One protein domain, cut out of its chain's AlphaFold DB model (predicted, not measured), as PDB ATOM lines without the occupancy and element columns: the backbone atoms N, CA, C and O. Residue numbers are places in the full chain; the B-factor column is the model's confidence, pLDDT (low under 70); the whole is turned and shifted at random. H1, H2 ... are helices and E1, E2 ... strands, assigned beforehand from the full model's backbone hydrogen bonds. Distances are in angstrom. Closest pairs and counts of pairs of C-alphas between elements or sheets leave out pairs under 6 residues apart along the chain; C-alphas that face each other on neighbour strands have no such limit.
ATOM      1  N   PHE A 170      51.566 -34.456  18.859       95.50
ATOM      2  CA  PHE A 170      51.029 -35.344  19.871       95.50
ATOM      3  C   PHE A 170      50.626 -36.654  19.224       95.50
ATOM      4  O   PHE A 170      49.876 -36.684  18.248       95.50
ATOM      5  N   LYS A 171      51.104 -37.762  19.786       96.00
ATOM      6  CA  LYS A 171      50.688 -39.094  19.358       96.00
ATOM      7  C   LYS A 171      50.654 -40.049  20.535       96.00
ATOM      8  O   LYS A 171      51.684 -40.288  21.163       96.00
ATOM      9  N   VAL A 172      49.503 -40.671  20.774       96.94
ATOM     10  CA  VAL A 172      49.422 -41.808  21.695       96.94
ATOM     11  C   VAL A 172      50.161 -43.002  21.086       96.94
ATOM     12  O   VAL A 172      49.891 -43.421  19.957       96.94
ATOM     13  N   VAL A 173      51.106 -43.553  21.840       95.69
ATOM     14  CA  VAL A 173      51.938 -44.691  21.449       95.69
ATOM     15  C   VAL A 173      51.246 -45.997  21.825       95.69
ATOM     16  O   VAL A 173      50.741 -46.159  22.932       95.69
ATOM     17  N   GLY A 174      51.246 -46.952  20.899       93.94
ATOM     18  CA  GLY A 174      50.703 -48.292  21.099       93.94
ATOM     19  C   GLY A 174      50.100 -48.861  19.819       93.94
ATOM     20  O   GLY A 174      49.966 -48.164  18.812       93.94
ATOM     21  N   LYS A 175      49.751 -50.152  19.853       93.88
ATOM     22  CA  LYS A 175      49.034 -50.794  18.746       93.88
ATOM     23  C   LYS A 175      47.597 -50.267  18.701       93.88
ATOM     24  O   LYS A 175      46.904 -50.294  19.719       93.88
ATOM     25  N   ARG A 176      47.160 -49.809  17.527       94.31
ATOM     26  CA  ARG A 176      45.805 -49.297  17.289       94.31
ATOM     27  C   ARG A 176      44.924 -50.424  16.760       94.31
ATOM     28  O   ARG A 176      44.776 -50.577  15.557       94.31
ATOM     29  N   GLU A 177      44.414 -51.252  17.665       93.38
ATOM     30  CA  GLU A 177      43.655 -52.468  17.322       93.38
ATOM     31  C   GLU A 177      42.169 -52.394  17.693       93.38
ATOM     32  O   GLU A 177      41.423 -53.315  17.359       93.38
ATOM     33  N   ASN A 178      41.743 -51.333  18.388       91.12
ATOM     34  CA  ASN A 178      40.353 -51.138  18.799       91.12
ATOM     35  C   ASN A 178      39.681 -50.184  17.811       91.12
ATOM     36  O   ASN A 178      39.963 -48.982  17.828       91.12
ATOM     37  N   THR A 179      38.845 -50.715  16.926       90.50
ATOM     38  CA  THR A 179      38.109 -49.915  15.943       90.50
ATOM     39  C   THR A 179      36.873 -49.320  16.595       90.50
ATOM     40  O   THR A 179      36.048 -50.044  17.138       90.50
ATOM     41  N   ASN A 180      36.725 -47.999  16.518       87.50
ATOM     42  CA  ASN A 180      35.515 -47.334  16.976       87.50
ATOM     43  C   ASN A 180      34.444 -47.380  15.879       87.50
ATOM     44  O   ASN A 180      34.632 -46.732  14.848       87.50
ATOM     45  N   PRO A 181      33.315 -48.081  16.082       84.88
ATOM     46  CA  PRO A 181      32.266 -48.201  15.071       84.88
ATOM     47  C   PRO A 181      31.599 -46.864  14.734       84.88
ATOM     48  O   PRO A 181      30.982 -46.734  13.685       84.88
ATOM     49  N   HIS A 182      31.729 -45.843  15.584       84.75
ATOM     50  CA  HIS A 182      31.097 -44.547  15.339       84.75
ATOM     51  C   HIS A 182      31.889 -43.666  14.355       84.75
ATOM     52  O   HIS A 182      31.378 -42.640  13.924       84.75
ATOM     53  N   ASN A 183      33.147 -44.003  14.038       84.38
ATOM     54  CA  ASN A 183      33.946 -43.265  13.046       84.38
ATOM     55  C   ASN A 183      34.928 -44.125  12.236       84.38
ATOM     56  O   ASN A 183      35.744 -43.579  11.493       84.38
ATOM     57  N   ASN A 184      34.893 -45.445  12.415       85.88
ATOM     58  CA  ASN A 184      35.751 -46.439  11.772       85.88
ATOM     59  C   ASN A 184      37.264 -46.207  11.942       85.88
ATOM     60  O   ASN A 184      38.070 -46.755  11.191       85.88
ATOM     61  N   LYS A 185      37.683 -45.419  12.942       88.75
ATOM     62  CA  LYS A 185      39.101 -45.205  13.260       88.75
ATOM     63  C   LYS A 185      39.561 -46.210  14.305       88.75
ATOM     64  O   LYS A 185      38.858 -46.488  15.275       88.75
ATOM     65  N   ALA A 186      40.776 -46.717  14.131       91.75
ATOM     66  CA  ALA A 186      41.418 -47.569  15.119       91.75
ATOM     67  C   ALA A 186      42.128 -46.731  16.190       91.75
ATOM     68  O   ALA A 186      42.750 -45.709  15.880       91.75
ATOM     69  N   TYR A 187      42.081 -47.187  17.438       93.75
ATOM     70  CA  TYR A 187      42.644 -46.518  18.609       93.75
ATOM     71  C   TYR A 187      43.449 -47.474  19.490       93.75
ATOM     72  O   TYR A 187      43.265 -48.699  19.484       93.75
ATOM     73  N   THR A 188      44.371 -46.894  20.255       95.31
ATOM     74  CA  THR A 188      45.191 -47.621  21.227       95.31
ATOM     75  C   THR A 188      44.345 -48.032  22.434       95.31
ATOM     76  O   THR A 188      43.479 -47.280  22.872       95.31
ATOM     77  N   GLY A 189      44.591 -49.224  22.977       94.81
ATOM     78  CA  GLY A 189      44.031 -49.648  24.264       94.81
ATOM     79  C   GLY A 189      44.945 -49.275  25.429       94.81
ATOM     80  O   GLY A 189      46.170 -49.347  25.298       94.81
ATOM     81  N   LEU A 190      44.351 -48.905  26.558       94.62
ATOM     82  CA  LEU A 190      45.029 -48.662  27.823       94.62
ATOM     83  C   LEU A 190      45.733 -49.947  28.269       94.62
ATOM     84  O   LEU A 190      45.170 -51.039  28.194       94.62
ATOM     85  N   LYS A 191      46.979 -49.827  28.729       91.88
ATOM     86  CA  LYS A 191      47.757 -50.966  29.230       91.88
ATOM     87  C   LYS A 191      48.331 -50.618  30.586       91.88
ATOM     88  O   LYS A 191      49.040 -49.625  30.701       91.88
ATOM     89  N   LYS A 192      48.046 -51.447  31.596       91.94
ATOM     90  CA  LYS A 192      48.527 -51.253  32.977       91.94
ATOM     91  C   LYS A 192      48.235 -49.839  33.506       91.94
ATOM     92  O   LYS A 192      49.105 -49.226  34.105       91.94
ATOM     93  N   ASN A 193      47.051 -49.303  33.197       94.31
ATOM     94  CA  ASN A 193      46.633 -47.934  33.527       94.31
ATOM     95  C   ASN A 193      47.596 -46.825  33.069       94.31
ATOM     96  O   ASN A 193      47.582 -45.725  33.617       94.31
ATOM     97  N   LYS A 194      48.412 -47.093  32.044       96.62
ATOM     98  CA  LYS A 194      49.398 -46.152  31.519       96.62
ATOM     99  C   LYS A 194      49.114 -45.771  30.076       96.62
ATOM    100  O   LYS A 194      48.721 -46.607  29.256       96.62
ATOM    101  N   ILE A 195      49.354 -44.502  29.768       97.56
ATOM    102  CA  ILE A 195      49.292 -43.937  28.422       97.56
ATOM    103  C   ILE A 195      50.654 -43.333  28.103       97.56
ATOM    104  O   ILE A 195      51.140 -42.460  28.815       97.56
ATOM    105  N   MET A 196      51.246 -43.779  27.000       97.56
ATOM    106  CA  MET A 196      52.485 -43.214  26.481       97.56
ATOM    107  C   MET A 196      52.165 -42.222  25.371       97.56
ATOM    108  O   MET A 196      51.430 -42.545  24.437       97.56
ATOM    109  N   ILE A 197      52.734 -41.026  25.448       97.38
ATOM    110  CA  ILE A 197      52.569 -39.961  24.460       97.38
ATOM    111  C   ILE A 197      53.933 -39.627  23.882       97.38
ATOM    112  O   ILE A 197      54.869 -39.337  24.620       97.38
ATOM    113  N   LYS A 198      54.032 -39.611  22.555       97.06
ATOM    114  CA  LYS A 198      55.156 -39.018  21.835       97.06
ATOM    115  C   LYS A 198      54.841 -37.550  21.561       97.06
ATOM    116  O   LYS A 198      53.815 -37.249  20.951       97.06
ATOM    117  N   SER A 199      55.725 -36.663  22.001       96.38
ATOM    118  CA  SER A 199      55.667 -35.222  21.743       96.38
ATOM    119  C   SER A 199      57.071 -34.641  21.876       96.38
ATOM    120  O   SER A 199      57.864 -35.124  22.687       96.38
ATOM    121  N   THR A 200      57.391 -33.621  21.080       95.56
ATOM    122  CA  THR A 200      58.625 -32.843  21.279       95.56
ATOM    123  C   THR A 200      58.379 -31.590  22.113       95.56
ATOM    124  O   THR A 200      59.343 -30.910  22.453       95.56
ATOM    125  N   PHE A 201      57.124 -31.288  22.466       95.12
ATOM    126  CA  PHE A 201      56.794 -30.172  23.344       95.12
ATOM    127  C   PHE A 201      57.316 -30.452  24.756       95.12
ATOM    128  O   PHE A 201      57.044 -31.512  25.312       95.12
ATOM    129  N   LYS A 202      58.083 -29.521  25.334       93.06
ATOM    130  CA  LYS A 202      58.816 -29.724  26.593       93.06
ATOM    131  C   LYS A 202      58.176 -29.052  27.804       93.06
ATOM    132  O   LYS A 202      57.642 -27.938  27.727       93.06
ATOM    133  N   GLY A 203      58.309 -29.703  28.960       93.75
ATOM    134  CA  GLY A 203      57.811 -29.206  30.236       93.75
ATOM    135  C   GLY A 203      56.286 -29.163  30.354       93.75
ATOM    136  O   GLY A 203      55.789 -28.301  31.074       93.75
ATOM    137  N   LEU A 204      55.551 -30.042  29.661       95.19
ATOM    138  CA  LEU A 204      54.129 -30.250  29.944       95.19
ATOM    139  C   LEU A 204      53.959 -30.806  31.362       95.19
ATOM    140  O   LEU A 204      54.667 -31.731  31.768       95.19
ATOM    141  N   LYS A 205      53.011 -30.238  32.106       95.62
ATOM    142  CA  LYS A 205      52.632 -30.685  33.455       95.62
ATOM    143  C   LYS A 205      51.235 -31.292  33.454       95.62
ATOM    144  O   LYS A 205      50.561 -31.271  32.426       95.62
ATOM    145  N   LYS A 206      50.774 -31.845  34.577       95.00
ATOM    146  CA  LYS A 206      49.349 -32.201  34.689       95.00
ATOM    147  C   LYS A 206      48.508 -30.939  34.909       95.00
ATOM    148  O   LYS A 206      49.022 -29.915  35.362       95.00
ATOM    149  N   ALA A 207      47.218 -31.008  34.599       93.19
ATOM    150  CA  ALA A 207      46.298 -29.898  34.838       93.19
ATOM    151  C   ALA A 207      46.340 -29.430  36.309       93.19
ATOM    152  O   ALA A 207      46.309 -30.240  37.238       93.19
ATOM    153  N   GLY A 208      46.418 -28.112  36.516       91.94
ATOM    154  CA  GLY A 208      46.537 -27.489  37.840       91.94
ATOM    155  C   GLY A 208      47.964 -27.381  38.394       91.94
ATOM    156  O   GLY A 208      48.137 -26.778  39.444       91.94
ATOM    157  N   GLU A 209      48.976 -27.934  37.715       94.12
ATOM    158  CA  GLU A 209      50.399 -27.673  38.015       94.12
ATOM    159  C   GLU A 209      51.013 -26.609  37.086       94.12
ATOM    160  O   GLU A 209      52.102 -26.103  37.346       94.12
ATOM    161  N   SER A 210      50.342 -26.289  35.978       92.75
ATOM    162  CA  SER A 210      50.714 -25.217  35.058       92.75
ATOM    163  C   SER A 210      49.466 -24.667  34.380       92.75
ATOM    164  O   SER A 210      48.670 -25.441  33.849       92.75
ATOM    165  N   ASP A 211      49.344 -23.341  34.340       87.31
ATOM    166  CA  ASP A 211      48.250 -22.651  33.645       87.31
ATOM    167  C   ASP A 211      48.553 -22.403  32.159       87.31
ATOM    168  O   ASP A 211      47.660 -22.082  31.376       87.31
ATOM    169  N   SER A 212      49.818 -22.550  31.746       92.38
ATOM    170  CA  SER A 212      50.264 -22.253  30.382       92.38
ATOM    171  C   SER A 212      50.458 -23.492  29.518       92.38
ATOM    172  O   SER A 212      50.214 -23.434  28.317       92.38
ATOM    173  N   LYS A 213      50.897 -24.621  30.079       95.00
ATOM    174  CA  LYS A 213      51.171 -25.823  29.283       95.00
ATOM    175  C   LYS A 213      50.958 -27.103  30.080       95.00
ATOM    176  O   LYS A 213      51.756 -27.483  30.939       95.00
ATOM    177  N   PHE A 214      49.873 -27.800  29.784       97.06
ATOM    178  CA  PHE A 214      49.454 -28.938  30.586       97.06
ATOM    179  C   PHE A 214      48.776 -30.029  29.769       97.06
ATOM    180  O   PHE A 214      48.300 -29.827  28.654       97.06
ATOM    181  N   ILE A 215      48.739 -31.215  30.360       97.75
ATOM    182  CA  ILE A 215      47.949 -32.345  29.911       97.75
ATOM    183  C   ILE A 215      46.771 -32.490  30.858       97.75
ATOM    184  O   ILE A 215      46.951 -32.550  32.076       97.75
ATOM    185  N   LYS A 216      45.577 -32.614  30.284       96.88
ATOM    186  CA  LYS A 216      44.390 -33.059  31.004       96.88
ATOM    187  C   LYS A 216      43.857 -34.361  30.435       96.88
ATOM    188  O   LYS A 216      44.090 -34.684  29.267       96.88
ATOM    189  N   LEU A 217      43.123 -35.096  31.258       97.62
ATOM    190  CA  LEU A 217      42.446 -36.317  30.855       97.62
ATOM    191  C   LEU A 217      40.942 -36.102  30.918       97.62
ATOM    192  O   LEU A 217      40.405 -35.752  31.961       97.62
ATOM    193  N   ASN A 218      40.258 -36.372  29.814       97.00
ATOM    194  CA  ASN A 218      38.814 -36.558  29.825       97.00
ATOM    195  C   ASN A 218      38.492 -38.050  29.738       97.00
ATOM    196  O   ASN A 218      39.305 -38.827  29.240       97.00
ATOM    197  N   TYR A 219      37.297 -38.450  30.145       96.00
ATOM    198  CA  TYR A 219      36.799 -39.802  29.935       96.00
ATOM    199  C   TYR A 219      35.373 -39.794  29.382       96.00
ATOM    200  O   TYR A 219      34.708 -38.760  29.352       96.00
ATOM    201  N   VAL A 220      34.961 -40.948  28.859       94.62
ATOM    202  CA  VAL A 220      33.610 -41.225  28.359       94.62
ATOM    203  C   VAL A 220      33.169 -42.547  28.965       94.62
ATOM    204  O   VAL A 220      33.909 -43.534  28.881       94.62
ATOM    205  N   THR A 221      31.983 -42.574  29.563       94.31
ATOM    206  CA  THR A 221      31.398 -43.796  30.131       94.31
ATOM    207  C   THR A 221      30.820 -44.705  29.041       94.31
ATOM    208  O   THR A 221      30.585 -44.279  27.910       94.31
ATOM    209  N   GLU A 222      30.557 -45.973  29.356       92.88
ATOM    210  CA  GLU A 222      29.817 -46.865  28.459       92.88
ATOM    211  C   GLU A 222      28.414 -46.340  28.138       92.88
ATOM    212  O   GLU A 222      27.957 -46.512  27.008       92.88
ATOM    213  N   ALA A 223      27.745 -45.691  29.093       92.19
ATOM    214  CA  ALA A 223      26.429 -45.097  28.882       92.19
ATOM    215  C   ALA A 223      26.497 -43.941  27.871       92.19
ATOM    216  O   ALA A 223      25.782 -43.965  26.869       92.19
ATOM    217  N   ASP A 224      27.416 -42.989  28.068       91.31
ATOM    218  CA  ASP A 224      27.631 -41.862  27.145       91.31
ATOM    219  C   ASP A 224      28.088 -42.334  25.757       91.31
ATOM    220  O   ASP A 224      27.749 -41.739  24.734       91.31
ATOM    221  N   TYR A 225      28.862 -43.422  25.708       89.69
ATOM    222  CA  TYR A 225      29.237 -44.073  24.462       89.69
ATOM    223  C   TYR A 225      28.010 -44.631  23.732       89.69
ATOM    224  O   TYR A 225      27.796 -44.279  22.577       89.69
ATOM    225  N   LYS A 226      27.189 -45.456  24.397       88.38
ATOM    226  CA  LYS A 226      26.003 -46.106  23.804       88.38
ATOM    227  C   LYS A 226      24.897 -45.115  23.434       88.38
ATOM    228  O   LYS A 226      24.148 -45.373  22.500       88.38
ATOM    229  N   ALA A 227      24.809 -43.982  24.129       86.75
ATOM    230  CA  ALA A 227      23.850 -42.921  23.824       86.75
ATOM    231  C   ALA A 227      24.121 -42.223  22.476       86.75
ATOM    232  O   ALA A 227      23.242 -41.537  21.946       86.75
ATOM    233  N   MET A 228      25.319 -42.383  21.903       80.06
ATOM    234  CA  MET A 228      25.620 -41.832  20.587       80.06
ATOM    235  C   MET A 228      24.847 -42.568  19.500       80.06
ATOM    236  O   MET A 228      25.060 -43.751  19.247       80.06
ATOM    237  N   LYS A 229      24.010 -41.823  18.783       69.44
ATOM    238  CA  LYS A 229      23.415 -42.296  17.537       69.44
ATOM    239  C   LYS A 229      24.511 -42.364  16.472       69.44
ATOM    240  O   LYS A 229      25.237 -41.390  16.265       69.44
ATOM    241  N   LYS A 239      30.874 -36.744  18.867       79.81
ATOM    242  CA  LYS A 239      30.812 -35.804  19.989       79.81
ATOM    243  C   LYS A 239      30.184 -36.478  21.208       79.81
ATOM    244  O   LYS A 239      29.061 -36.170  21.573       79.81
ATOM    245  N   TYR A 240      30.933 -37.384  21.830       86.44
ATOM    246  CA  TYR A 240      30.547 -37.954  23.120       86.44
ATOM    247  C   TYR A 240      30.401 -36.865  24.180       86.44
ATOM    248  O   TYR A 240      31.198 -35.914  24.201       86.44
ATOM    249  N   ASN A 241      29.457 -37.070  25.095       88.94
ATOM    250  CA  ASN A 241      29.494 -36.412  26.389       88.94
ATOM    251  C   ASN A 241      30.751 -36.883  27.139       88.94
ATOM    252  O   ASN A 241      31.087 -38.068  27.115       88.94
ATOM    253  N   LYS A 242      31.506 -35.936  27.696       91.00
ATOM    254  CA  LYS A 242      32.826 -36.188  28.284       91.00
ATOM    255  C   LYS A 242      32.902 -35.536  29.642       91.00
ATOM    256  O   LYS A 242      32.616 -34.348  29.772       91.00
ATOM    257  N   GLN A 243      33.421 -36.283  30.592       94.88
ATOM    258  CA  GLN A 243      33.761 -35.814  31.919       94.88
ATOM    259  C   GLN A 243      35.271 -35.571  31.994       94.88
ATOM    260  O   GLN A 243      36.046 -36.171  31.244       94.88
ATOM    261  N   GLU A 244      35.701 -34.662  32.862       95.94
ATOM    262  CA  GLU A 244      37.122 -34.484  33.166       95.94
ATOM    263  C   GLU A 244      37.514 -35.461  34.279       95.94
ATOM    264  O   GLU A 244      36.790 -35.607  35.262       95.94
ATOM    265  N   LEU A 245      38.631 -36.168  34.104       96.25
ATOM    266  CA  LEU A 245      39.182 -37.018  35.151       96.25
ATOM    267  C   LEU A 245      39.862 -36.121  36.201       96.25
ATOM    268  O   LEU A 245      40.662 -35.262  35.807       96.25
ATOM    269  N   PRO A 246      39.603 -36.317  37.506       96.00
ATOM    270  CA  PRO A 246      40.208 -35.496  38.548       96.00
ATOM    271  C   PRO A 246      41.741 -35.507  38.491       96.00
ATOM    272  O   PRO A 246      42.369 -36.527  38.206       96.00
ATOM    273  N   LYS A 247      42.373 -34.357  38.751       94.56
ATOM    274  CA  LYS A 247      43.835 -34.173  38.615       94.56
ATOM    275  C   LYS A 247      44.652 -35.007  39.608       94.56
ATOM    276  O   LYS A 247      45.824 -35.286  39.371       94.56
ATOM    277  N   GLU A 248      44.041 -35.393  40.717       95.62
ATOM    278  CA  GLU A 248      44.565 -36.289  41.745       95.62
ATOM    279  C   GLU A 248      44.596 -37.758  41.296       95.62
ATOM    280  O   GLU A 248      45.449 -38.523  41.757       95.62
ATOM    281  N   ASP A 249      43.747 -38.127  40.335       96.75
ATOM    282  CA  ASP A 249      43.569 -39.503  39.869       96.75
ATOM    283  C   ASP A 249      44.581 -39.910  38.789       96.75
ATOM    284  O   ASP A 249      44.563 -41.049  38.318       96.75
ATOM    285  N   TYR A 250      45.505 -39.022  38.405       98.06
ATOM    286  CA  TYR A 250      46.590 -39.345  37.481       98.06
ATOM    287  C   TYR A 250      47.872 -38.542  37.732       98.06
ATOM    288  O   TYR A 250      47.908 -37.542  38.450       98.06
ATOM    289  N   THR A 251      48.965 -39.003  37.134       97.56
ATOM    290  CA  THR A 251      50.258 -38.310  37.102       97.56
ATOM    291  C   THR A 251      50.732 -38.145  35.669       97.56
ATOM    292  O   THR A 251      50.353 -38.902  34.778       97.56
ATOM    293  N   VAL A 252      51.575 -37.138  35.451       98.00
ATOM    294  CA  VAL A 252      52.252 -36.880  34.179       98.00
ATOM    295  C   VAL A 252      53.746 -36.846  34.462       98.00
ATOM    296  O   VAL A 252      54.205 -36.034  35.265       98.00
ATOM    297  N   LYS A 253      54.507 -37.720  33.807       97.31
ATOM    298  CA  LYS A 253      55.965 -37.775  33.910       97.31
ATOM    299  C   LYS A 253      56.582 -37.546  32.540       97.31
ATOM    300  O   LYS A 253      56.259 -38.249  31.585       97.31
ATOM    301  N   GLU A 254      57.488 -36.578  32.444       97.19
ATOM    302  CA  GLU A 254      58.303 -36.423  31.241       97.19
ATOM    303  C   GLU A 254      59.321 -37.568  31.151       97.19
ATOM    304  O   GLU A 254      59.982 -37.916  32.132       97.19
ATOM    305  N   VAL A 255      59.427 -38.167  29.969       96.56
ATOM    306  CA  VAL A 255      60.326 -39.284  29.665       96.56
ATOM    307  C   VAL A 255      61.037 -39.034  28.333       96.56
ATOM    308  O   VAL A 255      60.727 -38.091  27.597       96.56
ATOM    309  N   ALA A 256      62.006 -39.883  27.988       94.56
ATOM    310  CA  ALA A 256      62.682 -39.794  26.698       94.56
ATOM    311  C   ALA A 256      61.664 -39.865  25.541       94.56
ATOM    312  O   ALA A 256      60.919 -40.834  25.404       94.56
ATOM    313  N   GLY A 257      61.626 -38.819  24.711       92.38
ATOM    314  CA  GLY A 257      60.746 -38.740  23.540       92.38
ATOM    315  C   GLY A 257      59.276 -38.379  23.810       92.38
ATOM    316  O   GLY A 257      58.488 -38.402  22.860       92.38
ATOM    317  N   GLY A 258      58.894 -38.036  25.047       96.94
ATOM    318  CA  GLY A 258      57.548 -37.541  25.345       96.94
ATOM    319  C   GLY A 258      57.134 -37.700  26.808       96.94
ATOM    320  O   GLY A 258      57.862 -37.286  27.705       96.94
ATOM    321  N   TYR A 259      55.953 -38.273  27.046       98.31
ATOM    322  CA  TYR A 259      55.316 -38.322  28.365       98.31
ATOM    323  C   TYR A 259      54.726 -39.699  28.675       98.31
ATOM    324  O   TYR A 259      54.138 -40.347  27.807       98.31
ATOM    325  N   GLU A 260      54.852 -40.115  29.931       97.88
ATOM    326  CA  GLU A 260      54.097 -41.215  30.524       97.88
ATOM    327  C   GLU A 260      53.011 -40.628  31.425       97.88
ATOM    328  O   GLU A 260      53.283 -39.790  32.286       97.88
ATOM    329  N   ILE A 261      51.777 -41.075  31.220       98.25
ATOM    330  CA  ILE A 261      50.649 -40.773  32.092       98.25
ATOM    331  C   ILE A 261      50.263 -42.050  32.811       98.25
ATOM    332  O   ILE A 261      49.991 -43.054  32.154       98.25
ATOM    333  N   GLU A 262      50.190 -42.004  34.134       97.81
ATOM    334  CA  GLU A 262      49.717 -43.111  34.961       97.81
ATOM    335  C   GLU A 262      48.409 -42.719  35.641       97.81
ATOM    336  O   GLU A 262      48.323 -41.692  36.312       97.81
ATOM    337  N   ILE A 263      47.381 -43.538  35.441       97.50
ATOM    338  CA  ILE A 263      46.047 -43.343  36.003       97.50
ATOM    339  C   ILE A 263      45.962 -44.157  37.288       97.50
ATOM    340  O   ILE A 263      45.964 -45.388  37.267       97.50
ATOM    341  N   LYS A 264      45.892 -43.456  38.414       96.88
ATOM    342  CA  LYS A 264      45.825 -44.039  39.756       96.88
ATOM    343  C   LYS A 264      44.440 -44.588  40.056       96.88
ATOM    344  O   LYS A 264      44.318 -45.668  40.626       96.88
ATOM    345  N   LYS A 265      43.404 -43.851  39.653       95.62
ATOM    346  CA  LYS A 265      42.009 -44.211  39.891       95.62
ATOM    347  C   LYS A 265      41.211 -44.018  38.611       95.62
ATOM    348  O   LYS A 265      40.984 -42.905  38.155       95.62
ATOM    349  N   LEU A 266      40.814 -45.133  38.012       92.69
ATOM    350  CA  LEU A 266      39.942 -45.129  36.849       92.69
ATOM    351  C   LEU A 266      38.484 -45.222  37.328       92.69
ATOM    352  O   LEU A 266      38.178 -46.143  38.087       92.69
ATOM    353  N   PRO A 267      37.586 -44.311  36.910       92.12
ATOM    354  CA  PRO A 267      36.165 -44.433  37.212       92.12
ATOM    355  C   PRO A 267      35.582 -45.758  36.703       92.12
ATOM    356  O   PRO A 267      36.096 -46.362  35.756       92.12
ATOM    357  N   ALA A 268      34.489 -46.207  37.322       89.94
ATOM    358  CA  ALA A 268      33.752 -47.369  36.838       89.94
ATOM    359  C   ALA A 268      33.196 -47.112  35.426       89.94
ATOM    360  O   ALA A 268      32.920 -45.974  35.045       89.94
ATOM    361  N   ASP A 269      33.062 -48.183  34.644       91.12
ATOM    362  CA  ASP A 269      32.418 -48.177  33.323       91.12
ATOM    363  C   ASP A 269      32.958 -47.160  32.317       91.12
ATOM    364  O   ASP A 269      32.262 -46.735  31.394       91.12
ATOM    365  N   VAL A 270      34.234 -46.795  32.434       94.81
ATOM    366  CA  VAL A 270      34.903 -45.990  31.417       94.81
ATOM    367  C   VAL A 270      35.064 -46.813  30.141       94.81
ATOM    368  O   VAL A 270      35.659 -47.893  30.139       94.81
ATOM    369  N   LYS A 271      34.573 -46.267  29.028       94.12
ATOM    370  CA  LYS A 271      34.817 -46.791  27.685       94.12
ATOM    371  C   LYS A 271      36.098 -46.202  27.103       94.12
ATOM    372  O   LYS A 271      36.953 -46.941  26.607       94.12
ATOM    373  N   PHE A 272      36.251 -44.880  27.207       93.12
ATOM    374  CA  PHE A 272      37.381 -44.139  26.649       93.12
ATOM    375  C   PHE A 272      38.024 -43.201  27.649       93.12
ATOM    376  O   PHE A 272      37.351 -42.588  28.470       93.12
ATOM    377  N   ILE A 273      39.317 -42.991  27.454       96.25
ATOM    378  CA  ILE A 273      40.099 -41.923  28.060       96.25
ATOM    379  C   ILE A 273      40.669 -41.095  26.917       96.25
ATOM    380  O   ILE A 273      41.163 -41.639  25.931       96.25
ATOM    381  N   LYS A 274      40.584 -39.776  27.020       95.81
ATOM    382  CA  LYS A 274      41.117 -38.836  26.044       95.81
ATOM    383  C   LYS A 274      42.152 -37.939  26.722       95.81
ATOM    384  O   LYS A 274      41.759 -36.933  27.316       95.81
ATOM    385  N   PRO A 275      43.452 -38.267  26.641       97.25
ATOM    386  CA  PRO A 275      44.504 -37.295  26.907       97.25
ATOM    387  C   PRO A 275      44.434 -36.129  25.921       97.25
ATOM    388  O   PRO A 275      44.288 -36.330  24.713       97.25
ATOM    389  N   ILE A 276      44.538 -34.912  26.448       97.25
ATOM    390  CA  ILE A 276      44.544 -33.667  25.680       97.25
ATOM    391  C   ILE A 276      45.717 -32.827  26.174       97.25
ATOM    392  O   ILE A 276      45.791 -32.514  27.361       97.25
ATOM    393  N   VAL A 277      46.616 -32.459  25.265       97.38
ATOM    394  CA  VAL A 277      47.637 -31.437  25.508       97.38
ATOM    395  C   VAL A 277      47.028 -30.077  25.213       97.38
ATOM    396  O   VAL A 277      46.400 -29.904  24.168       97.38
ATOM    397  N   LEU A 278      47.239 -29.123  26.114       97.31
ATOM    398  CA  LEU A 278      46.876 -27.725  25.943       97.31
ATOM    399  C   LEU A 278      48.113 -26.855  26.155       97.31
ATOM    400  O   LEU A 278      48.766 -26.934  27.195       97.31
ATOM    401  N   VAL A 279      48.407 -26.017  25.166       97.38
ATOM    402  CA  VAL A 279      49.447 -24.986  25.224       97.38
ATOM    403  C   VAL A 279      48.767 -23.644  25.013       97.38
ATOM    404  O   VAL A 279      48.142 -23.414  23.978       97.38
ATOM    405  N   LYS A 280      48.831 -22.786  26.023       97.00
ATOM    406  CA  LYS A 280      48.168 -21.489  26.058       97.00
ATOM    407  C   LYS A 280      48.788 -20.573  25.011       97.00
ATOM    408  O   LYS A 280      49.986 -20.325  25.046       97.00
ATOM    409  N   LEU A 281      47.944 -20.069  24.116       97.69
ATOM    410  CA  LEU A 281      48.257 -18.888  23.323       97.69
ATOM    411  C   LEU A 281      47.861 -17.644  24.113       97.69
ATOM    412  O   LEU A 281      48.681 -16.765  24.271       97.69
ATOM    413  N   ALA A 282      46.640 -17.597  24.648       97.69
ATOM    414  CA  ALA A 282      46.117 -16.521  25.495       97.69
ATOM    415  C   ALA A 282      45.038 -17.088  26.433       97.69
ATOM    416  O   ALA A 282      44.676 -18.263  26.323       97.69
ATOM    417  N   ASP A 283      44.488 -16.292  27.349       95.44
ATOM    418  CA  ASP A 283      43.394 -16.747  28.216       95.44
ATOM    419  C   ASP A 283      42.230 -17.339  27.402       95.44
ATOM    420  O   ASP A 283      41.755 -16.787  26.407       95.44
ATOM    421  N   GLY A 284      41.813 -18.550  27.782       93.56
ATOM    422  CA  GLY A 284      40.769 -19.310  27.085       93.56
ATOM    423  C   GLY A 284      41.154 -19.868  25.703       93.56
ATOM    424  O   GLY A 284      40.390 -20.659  25.142       93.56
ATOM    425  N   THR A 285      42.334 -19.530  25.173       96.94
ATOM    426  CA  THR A 285      42.777 -19.863  23.812       96.94
ATOM    427  C   THR A 285      44.027 -20.731  23.845       96.94
ATOM    428  O   THR A 285      45.092 -20.300  24.278       96.94
ATOM    429  N   TYR A 286      43.909 -21.962  23.351       97.25
ATOM    430  CA  TYR A 286      44.970 -22.963  23.426       97.25
ATOM    431  C   TYR A 286      45.204 -23.599  22.062       97.25
ATOM    432  O   TYR A 286      44.235 -23.900  21.356       97.25
ATOM    433  N   PHE A 287      46.469 -23.858  21.735       97.62
ATOM    434  CA  PHE A 287      46.829 -24.923  20.807       97.62
ATOM    435  C   PHE A 287      46.544 -26.247  21.508       97.62
ATOM    436  O   PHE A 287      47.030 -26.492  22.615       97.62
ATOM    437  N   GLU A 288      45.709 -27.080  20.894       95.69
ATOM    438  CA  GLU A 288      45.221 -28.303  21.519       95.69
ATOM    439  C   GLU A 288      45.374 -29.498  20.586       95.69
ATOM    440  O   GLU A 288      45.132 -29.410  19.387       95.69
ATOM    441  N   ASN A 289      45.759 -30.643  21.140       96.25
ATOM    442  CA  ASN A 289      45.679 -31.913  20.430       96.25
ATOM    443  C   ASN A 289      45.392 -33.039  21.424       96.25
ATOM    444  O   ASN A 289      45.760 -32.966  22.596       96.25
ATOM    445  N   GLY A 290      44.698 -34.080  20.980       94.94
ATOM    446  CA  GLY A 290      44.328 -35.192  21.840       94.94
ATOM    447  C   GLY A 290      43.689 -36.337  21.077       94.94
ATOM    448  O   GLY A 290      42.985 -36.135  20.087       94.94
ATOM    449  N   ASP A 291      43.867 -37.546  21.591       94.56
ATOM    450  CA  ASP A 291      43.477 -38.793  20.932       94.56
ATOM    451  C   ASP A 291      42.749 -39.717  21.913       94.56
ATOM    452  O   ASP A 291      42.891 -39.574  23.125       94.56
ATOM    453  N   ILE A 292      41.937 -40.636  21.396       93.81
ATOM    454  CA  ILE A 292      41.169 -41.580  22.213       93.81
ATOM    455  C   ILE A 292      42.034 -42.796  22.562       93.81
ATOM    456  O   ILE A 292      42.760 -43.338  21.726       93.81
ATOM    457  N   VAL A 293      41.891 -43.254  23.803       95.69
ATOM    458  CA  VAL A 293      42.438 -44.499  24.332       95.69
ATOM    459  C   VAL A 293      41.291 -45.337  24.886       95.69
ATOM    460  O   VAL A 293      40.514 -44.862  25.710       95.69
TER     461      VAL A 293
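AT A GLANCE: This is residues 170 to 229 and 239 to 293 of the 390 residues of an uncharacterized protein of Anaerococcus lactolyticus ATCC 51172 (UniProt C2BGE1). The domain is a sandwich of two sheets partly face to face, their strands crossed at 48 degrees: E1, E4, E7 and E6 make one sheet, and E5, E8 and E9, with E8 the longest strand at 13 residues, make the other. A small hairpin, E2 and E3, lies off the E1 edge of the first sheet, and the short helix H1 lies at the far end of E5. The 115 printed residues hold nine named strands and one named helix, in the order E1 E2 E3 E4 E5 H1 E6 E7 E8 E9, and the class is mostly strand. The sheets run E1 E4 E7 E6, E5 E8 E9 and E2 E3, each antiparallel. The whole is compact, with a radius of gyration of the C-alphas of 13.9 A and spans of 36 by 30 by 26 A.

IN THESE COORDINATES: E1, residues 171 to 173, begins at C-alpha 171 (50.688, -39.094, 19.358) and is 6.1 A long. E2 is residues 176 to 180, 10.5 A, E3 residues 185 to 189, 12.9 A, and E4 residues 194 to 198, 13.3 A. E5, residues 213 to 221, measures 26.7 A, and H1, residues 222 to 226, 6.1 A. E6 is residues 250 to 255, 15.8 A, and E7 residues 258 to 263, 16.7 A. E8, residues 270 to 282, measures 32.1 A and bends by 54 degrees at residue 279. E9, residues 285 to 290, 15.5 A, ends at C-alpha 290 (44.328, -35.192, 21.840).

HOW THE PARTS SIT: In the first sheet, N 173 of E1 and O 196 of E4 are 2.8 A apart, N 197 of E4 and O 259 of E7 2.8 A, and N 253 of E6 and O 260 of E7 2.8 A, within hydrogen-bond range. In the second, which is strongly twisted, N 216 of E5 and O 276 of E8 are 2.9 A apart, and N 279 of E8 and O 287 of E9 2.9 A. E4 and E8 are near each other. In the hairpin E2 and E3, N 187 and O 178 are 2.8 A apart; the closest C-alphas of E1 and E3 are those of Val 172 and Thr 188, 7.2 A. H1 only grazes the second sheet; its one O i to N i+4 pair is within hydrogen-bond range.

THE WHOLE: The farthest C-alphas, those of Lys 229 and Ala 256, are 40.4 A apart. Residues 230 to 238 are not printed, and C-alphas 229 and 239 are 10.1 A apart across this cut. The link E4 to E5, 14 residues, is long. The mean pLDDT of the printed part is 93.9; residue 229 is under 70.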